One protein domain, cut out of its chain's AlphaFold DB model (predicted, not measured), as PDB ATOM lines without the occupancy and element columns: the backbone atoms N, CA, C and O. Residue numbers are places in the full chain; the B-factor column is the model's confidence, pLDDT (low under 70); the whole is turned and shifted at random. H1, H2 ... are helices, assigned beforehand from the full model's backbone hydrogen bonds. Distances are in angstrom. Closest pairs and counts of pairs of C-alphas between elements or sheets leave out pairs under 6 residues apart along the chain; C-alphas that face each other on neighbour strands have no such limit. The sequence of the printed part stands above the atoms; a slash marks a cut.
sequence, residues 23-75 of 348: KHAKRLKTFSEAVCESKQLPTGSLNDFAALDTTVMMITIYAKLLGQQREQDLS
ATOM      1  N   LYS A  23      71.023  39.880 136.953       78.06
ATOM      2  CA  LYS A  23      72.344  39.400 137.385       78.06
ATOM      3  C   LYS A  23      73.089  40.408 138.265       78.06
ATOM      4  O   LYS A  23      73.791  40.001 139.187       78.06
ATOM      5  N   HIS A  24      72.952  41.702 137.980       78.31
ATOM      6  CA  HIS A  24      73.559  42.778 138.759       78.31
ATOM      7  C   HIS A  24      72.890  42.905 140.133       78.31
ATOM      8  O   HIS A  24      73.589  42.883 141.140       78.31
ATOM      9  N   ALA A  25      71.554  42.886 140.182       76.62
ATOM     10  CA  ALA A  25      70.797  42.901 141.437       76.62
ATOM     11  C   ALA A  25      71.137  41.697 142.339       76.62
ATOM     12  O   ALA A  25      71.377  41.855 143.535       76.62
ATOM     13  N   LYS A  26      71.254  40.489 141.761       83.44
ATOM     14  CA  LYS A  26      71.661  39.287 142.510       83.44
ATOM     15  C   LYS A  26      73.080  39.409 143.079       83.44
ATOM     16  O   LYS A  26      73.302  39.036 144.225       83.44
ATOM     17  N   ARG A  27      74.025  39.959 142.304       85.19
ATOM     18  CA  ARG A  27      75.396  40.230 142.772       85.19
ATOM     19  C   ARG A  27      75.424  41.248 143.911       85.19
ATOM     20  O   ARG A  27      76.127  41.008 144.888       85.19
ATOM     21  N   LEU A  28      74.667  42.342 143.799       85.44
ATOM     22  CA  LEU A  28      74.588  43.363 144.846       85.44
ATOM     23  C   LEU A  28      74.014  42.794 146.146       85.44
ATOM     24  O   LEU A  28      74.561  43.072 147.206       85.44
ATOM     25  N   LYS A  29      72.985  41.943 146.058       86.38
ATOM     26  CA  LYS A  29      72.388  41.277 147.222       86.38
ATOM     27  C   LYS A  29      73.360  40.323 147.926       86.38
ATOM     28  O   LYS A  29      73.505  40.366 149.142       86.38
ATOM     29  N   THR A  30      74.079  39.487 147.175       88.94
ATOM     30  CA  THR A  30      75.102  38.606 147.770       88.94
ATOM     31  C   THR A  30      76.235  39.418 148.401       88.94
ATOM     32  O   THR A  30      76.721  39.084 149.477       88.94
ATOM     33  N   PHE A  31      76.642  40.512 147.754       89.62
ATOM     34  CA  PHE A  31      77.641  41.412 148.314       89.62
ATOM     35  C   PHE A  31      77.140  42.101 149.592       89.62
ATOM     36  O   PHE A  31      77.880  42.172 150.570       89.62
ATOM     37  N   SER A  32      75.885  42.556 149.631       90.19
ATOM     38  CA  SER A  32      75.305  43.191 150.815       90.19
ATOM     39  C   SER A  32      75.191  42.228 151.997       90.19
ATOM     40  O   SER A  32      75.470  42.628 153.124       90.19
ATOM     41  N   GLU A  33      74.855  40.959 151.752       91.75
ATOM     42  CA  GLU A  33      74.836  39.903 152.777       91.75
ATOM     43  C   GLU A  33      76.236  39.655 153.363       91.75
ATOM     44  O   GLU A  33      76.393  39.662 154.584       91.75
ATOM     45  N   ALA A  34      77.266  39.551 152.514       91.38
ATOM     46  CA  ALA A  34      78.653  39.404 152.962       91.38
ATOM     47  C   ALA A  34      79.146  40.626 153.762       91.38
ATOM     48  O   ALA A  34      79.856  40.487 154.761       91.38
ATOM     49  N   VAL A  35      78.750  41.842 153.363       92.06
ATOM     50  CA  VAL A  35      79.058  43.064 154.121       92.06
ATOM     51  C   VAL A  35      78.366  43.040 155.483       92.06
ATOM     52  O   VAL A  35      79.029  43.326 156.480       92.06
ATOM     53  N   CYS A  36      77.082  42.663 155.553       93.44
ATOM     54  CA  CYS A  36      76.367  42.521 156.822       93.44
ATOM     55  C   CYS A  36      77.076  41.542 157.765       93.44
ATOM     56  O   CYS A  36      77.314  41.895 158.915       93.44
ATOM     57  N   GLU A  37      77.478  40.369 157.272       93.81
ATOM     58  CA  GLU A  37      78.212  39.372 158.061       93.81
ATOM     59  C   GLU A  37      79.558  39.923 158.561       93.81
ATOM     60  O   GLU A  37      79.834  39.908 159.761       93.81
ATOM     61  N   SER A  38      80.362  40.516 157.671       94.44
ATOM     62  CA  SER A  38      81.679  41.071 158.032       94.44
ATOM     63  C   SER A  38      81.609  42.236 159.028       94.44
ATOM     64  O   SER A  38      82.550  42.462 159.790       94.44
ATOM     65  N   LYS A  39      80.506  42.994 159.018       91.62
ATOM     66  CA  LYS A  39      80.267  44.148 159.894       91.62
ATOM     67  C   LYS A  39      79.373  43.821 161.088       91.62
ATOM     68  O   LYS A  39      79.040  44.739 161.830       91.62
ATOM     69  N   GLN A  40      79.015  42.547 161.279       92.62
ATOM     70  CA  GLN A  40      78.151  42.083 162.372       92.62
ATOM     71  C   GLN A  40      76.804  42.830 162.416       92.62
ATOM     72  O   GLN A  40      76.255  43.107 163.480       92.62
ATOM     73  N   LEU A  41      76.270  43.180 161.243       92.75
ATOM     74  CA  LEU A  41      74.960  43.806 161.096       92.75
ATOM     75  C   LEU A  41      73.873  42.725 160.972       92.75
ATOM     76  O   LEU A  41      74.154  41.645 160.445       92.75
ATOM     77  N   PRO A  42      72.618  43.009 161.373       94.19
ATOM     78  CA  PRO A  42      71.522  42.062 161.202       94.19
ATOM     79  C   PRO A  42      71.381  41.621 159.738       94.19
ATOM     80  O   PRO A  42      71.467  42.442 158.816       94.19
ATOM     81  N   THR A  43      71.172  40.324 159.513       89.19
ATOM     82  CA  THR A  43      71.078  39.752 158.166       89.19
ATOM     83  C   THR A  43      69.989  40.451 157.354       89.19
ATOM     84  O   THR A  43      68.862  40.616 157.810       89.19
ATOM     85  N   GLY A  44      70.335  40.875 156.138       88.06
ATOM     86  CA  GLY A  44      69.408  41.552 155.234       88.06
ATOM     87  C   GLY A  44      69.215  43.051 155.481       88.06
ATOM     88  O   GLY A  44      68.501  43.679 154.705       88.06
ATOM     89  N   SER A  45      69.901  43.655 156.461       89.44
ATOM     90  CA  SER A  45      69.801  45.101 156.759       89.44
ATOM     91  C   SER A  45      70.123  46.017 155.573       89.44
ATOM     92  O   SER A  45      69.729  47.180 155.556       89.44
ATOM     93  N   LEU A  46      70.877  45.517 154.593       90.19
ATOM     94  CA  LEU A  46      71.304  46.264 153.411       90.19
ATOM     95  C   LEU A  46      70.547  45.863 152.135       90.19
ATOM     96  O   LEU A  46      70.812  46.443 151.087       90.19
ATOM     97  N   ASN A  47      69.614  44.906 152.198       87.94
ATOM     98  CA  ASN A  47      68.937  44.371 151.011       87.94
ATOM     99  C   ASN A  47      68.080  45.426 150.306       87.94
ATOM    100  O   ASN A  47      68.156  45.552 149.085       87.94
ATOM    101  N   ASP A  48      67.322  46.212 151.072       86.69
ATOM    102  CA  ASP A  48      66.485  47.282 150.522       86.69
ATOM    103  C   ASP A  48      67.345  48.378 149.897       86.69
ATOM    104  O   ASP A  48      67.029  48.883 148.826       86.69
ATOM    105  N   PHE A  49      68.485  48.689 150.522       87.75
ATOM    106  CA  PHE A  49      69.444  49.644 149.979       87.75
ATOM    107  C   PHE A  49      70.096  49.123 148.691       87.75
ATOM    108  O   PHE A  49      70.242  49.877 147.738       87.75
ATOM    109  N   ALA A  50      70.437  47.833 148.635       87.56
ATOM    110  CA  ALA A  50      71.038  47.177 147.475       87.56
ATOM    111  C   ALA A  50      70.085  47.045 146.271       87.56
ATOM    112  O   ALA A  50      70.546  46.819 145.153       87.56
ATOM    113  N   ALA A  51      68.773  47.172 146.491       86.69
ATOM    114  CA  ALA A  51      67.755  47.136 145.442       86.69
ATOM    115  C   ALA A  51      67.519  48.499 144.762       86.69
ATOM    116  O   ALA A  51      66.851  48.547 143.731       86.69
ATOM    117  N   LEU A  52      68.045  49.592 145.326       85.50
ATOM    118  CA  LEU A  52      67.900  50.941 144.776       85.50
ATOM    119  C   LEU A  52      68.805  51.149 143.552       85.50
ATOM    120  O   LEU A  52      69.856  50.521 143.414       85.50
ATOM    121  N   ASP A  53      68.438  52.077 142.673       86.44
ATOM    122  CA  ASP A  53      69.375  52.584 141.673       86.44
ATOM    123  C   ASP A  53      70.441  53.477 142.328       86.44
ATOM    124  O   ASP A  53      70.257  54.030 143.414       86.44
ATOM    125  N   THR A  54      71.578  53.646 141.653       84.75
ATOM    126  CA  THR A  54      72.720  54.398 142.191       84.75
ATOM    127  C   THR A  54      72.376  55.851 142.528       84.75
ATOM    128  O   THR A  54      72.886  56.386 143.512       84.75
ATOM    129  N   THR A  55      71.508  56.505 141.752       87.25
ATOM    130  CA  THR A  55      71.113  57.893 142.016       87.25
ATOM    131  C   THR A  55      70.263  57.975 143.282       87.25
ATOM    132  O   THR A  55      70.545  58.800 144.153       87.25
ATOM    133  N   VAL A  56      69.293  57.076 143.449       88.56
ATOM    134  CA  VAL A  56      68.466  56.993 144.659       88.56
ATOM    135  C   VAL A  56      69.285  56.562 145.877       88.56
ATOM    136  O   VAL A  56      69.079  57.112 146.960       88.56
ATOM    137  N   MET A  57      70.276  55.675 145.727       88.62
ATOM    138  CA  MET A  57      71.238  55.353 146.792       88.62
ATOM    139  C   MET A  57      71.978  56.602 147.279       88.62
ATOM    140  O   MET A  57      72.029  56.850 148.483       88.62
ATOM    141  N   MET A  58      72.527  57.405 146.361       91.69
ATOM    142  CA  MET A  58      73.280  58.616 146.704       91.69
ATOM    143  C   MET A  58      72.401  59.669 147.382       91.69
ATOM    144  O   MET A  58      72.810  60.237 148.395       91.69
ATOM    145  N   ILE A  59      71.178  59.882 146.884       93.12
ATOM    146  CA  ILE A  59      70.198  60.773 147.525       93.12
ATOM    147  C   ILE A  59      69.867  60.268 148.933       93.12
ATOM    148  O   ILE A  59      69.864  61.049 149.883       93.12
ATOM    149  N   THR A  60      69.647  58.960 149.092       91.94
ATOM    150  CA  THR A  60      69.325  58.339 150.386       91.94
ATOM    151  C   THR A  60      70.478  58.472 151.381       91.94
ATOM    152  O   THR A  60      70.247  58.808 152.543       91.94
ATOM    153  N   ILE A  61      71.724  58.247 150.945       93.62
ATOM    154  CA  ILE A  61      72.918  58.454 151.776       93.62
ATOM    155  C   ILE A  61      73.014  59.923 152.189       93.62
ATOM    156  O   ILE A  61      73.157  60.203 153.375       93.62
ATOM    157  N   TYR A  62      72.904  60.859 151.241       93.00
ATOM    158  CA  TYR A  62      73.027  62.284 151.539       93.00
ATOM    159  C   TYR A  62      71.932  62.761 152.501       93.00
ATOM    160  O   TYR A  62      72.225  63.449 153.475       93.00
ATOM    161  N   ALA A  63      70.689  62.313 152.310       93.94
ATOM    162  CA  ALA A  63      69.589  62.592 153.228       93.94
ATOM    163  C   ALA A  63      69.852  62.040 154.640       93.94
ATOM    164  O   ALA A  63      69.609  62.741 155.624       93.94
ATOM    165  N   LYS A  64      70.394  60.817 154.762       92.19
ATOM    166  CA  LYS A  64      70.790  60.244 156.059       92.19
ATOM    167  C   LYS A  64      71.924  61.026 156.720       92.19
ATOM    168  O   LYS A  64      71.839  61.281 157.916       92.19
ATOM    169  N   LEU A  65      72.939  61.438 155.959       93.12
ATOM    170  CA  LEU A  65      74.047  62.253 156.467       93.12
ATOM    171  C   LEU A  65      73.553  63.612 156.976       93.12
ATOM    172  O   LEU A  65      73.932  64.030 158.065       93.12
ATOM    173  N   LEU A  66      72.654  64.270 156.241       91.56
ATOM    174  CA  LEU A  66      72.018  65.510 156.693       91.56
ATOM    175  C   LEU A  66      71.167  65.297 157.953       91.56
ATOM    176  O   LEU A  66      71.157  66.151 158.839       91.56
ATOM    177  N   GLY A  67      70.458  64.168 158.042       91.19
ATOM    178  CA  GLY A  67      69.702  63.783 159.235       91.19
ATOM    179  C   GLY A  67      70.602  63.608 160.459       91.19
ATOM    180  O   GLY A  67      70.335  64.206 161.497       91.19
ATOM    181  N   GLN A  68      71.700  62.863 160.310       92.38
ATOM    182  CA  GLN A  68      72.696  62.660 161.365       92.38
ATOM    183  C   GLN A  68      73.367  63.968 161.787       92.38
ATOM    184  O   GLN A  68      73.489  64.226 162.979       92.38
ATOM    185  N   GLN A  69      73.749  64.818 160.827       89.12
ATOM    186  CA  GLN A  69      74.331  66.126 161.128       89.12
ATOM    187  C   GLN A  69      73.366  66.978 161.956       89.12
ATOM    188  O   GLN A  69      73.764  67.561 162.958       89.12
ATOM    189  N   ARG A  70      72.080  67.009 161.583       86.19
ATOM    190  CA  ARG A  70      71.056  67.748 162.331       86.19
ATOM    191  C   ARG A  70      70.902  67.223 163.759       86.19
ATOM    192  O   ARG A  70      70.790  68.016 164.687       86.19
ATOM    193  N   GLU A  71      70.866  65.905 163.932       87.38
ATOM    194  CA  GLU A  71      70.748  65.276 165.251       87.38
ATOM    195  C   GLU A  71      71.970  65.578 166.127       87.38
ATOM    196  O   GLU A  71      71.832  65.931 167.300       87.38
ATOM    197  N   GLN A  72      73.163  65.540 165.535       88.62
ATOM    198  CA  GLN A  72      74.398  65.914 166.208       88.62
ATOM    199  C   GLN A  72      74.413  67.400 166.596       88.62
ATOM    200  O   GLN A  72      74.756  67.729 167.731       88.62
ATOM    201  N   ASP A  73      73.984  68.293 165.704       85.00
ATOM    202  CA  ASP A  73      73.882  69.730 165.975       85.00
ATOM    203  C   ASP A  73      72.892  70.021 167.116       85.00
ATOM    204  O   ASP A  73      73.193  70.819 168.005       85.00
ATOM    205  N   LEU A  74      71.737  69.343 167.137       83.88
ATOM    206  CA  LEU A  74      70.754  69.453 168.221       83.88
ATOM    207  C   LEU A  74      71.316  68.949 169.553       83.88
ATOM    208  O   LEU A  74      71.181  69.628 170.571       83.88
ATOM    209  N   SER A  75      72.001  67.803 169.548       86.81
ATOM    210  CA  SER A  75      72.680  67.275 170.736       86.81
ATOM    211  C   SER A  75      73.727  68.259 171.272       86.81
ATOM    212  O   SER A  75      73.782  68.518 172.476       86.81
TER     213      SER A  75
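This is residues 23 to 75 of the 348 residues of an uncharacterized protein of Moniliophthora roreri (UniProt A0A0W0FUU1). Picture a flat, loose zigzag of three strokes: helix H1 runs one way, the stretch of residues 39 to 53 with the short helix H2 folds back beside it, and the long helix H3 sets off again with its far part sticking out alone. H2 packs on H1, and residues 62 to 75 of H3 stand free as an arm that makes much of the length. You are looking at 53 printed residues with three named helices, H1, H2 and H3 in that order, and no named strand; the class is all helix. The whole is loose, with a radius of gyration of the C-alphas of 13.4 A, and it spans 41 by 26 by 12 A.

Start at the first printed residue with H1, residues 23 to 38, and go on to H2, residues 47 to 50. These two touch, with 7 pairs of C-alphas within 8 A; look at their closest C-alphas, those of Leu 28 and Ala 50, 5.8 A apart. Next comes H3, residues 54 to 75, which is close to H2 but not clearly touching it: the closest C-alphas are those of Phe 49 and Met 57, 6.8 A apart. H1 and H3 are apart. In the backbones of H1 and H3 every pair of O of residue i and N of residue i+4 is within hydrogen-bond range. H2, with 4 residues, is too short for such a pair, and its one pair of O of residue i and N of residue i+3 is within range.

Find C-alpha 23 at (72.344, 39.400, 137.385); from there H1 runs 22.7 A to C-alpha 38 at (81.679, 41.071, 158.032). Then look for C-alpha 47 at (68.937, 44.371, 151.011), where H2 begins; it runs to C-alpha 50. From C-alpha 54, H3 runs 31.3 A to C-alpha 75 at (72.680, 67.275, 170.736), and with 22 residues it is the longest helix.

The two C-alphas farthest apart are the first and the last printed, those of Lys 23 and Ser 75, 43.5 A. Set aside residues 62 to 75, which stand free, and you have a body of 39 residues that spans 26 by 23 by 12 A, with a radius of gyration of 10.0 A. The link from H1 to H2 is short, with 8 residues, and the link from H2 to H3 is tight, with 3 residues. The printed part has no cut. Read the B-factor column for the model's confidence: the mean pLDDT of the printed part is 88.9, and no printed residue is under 70.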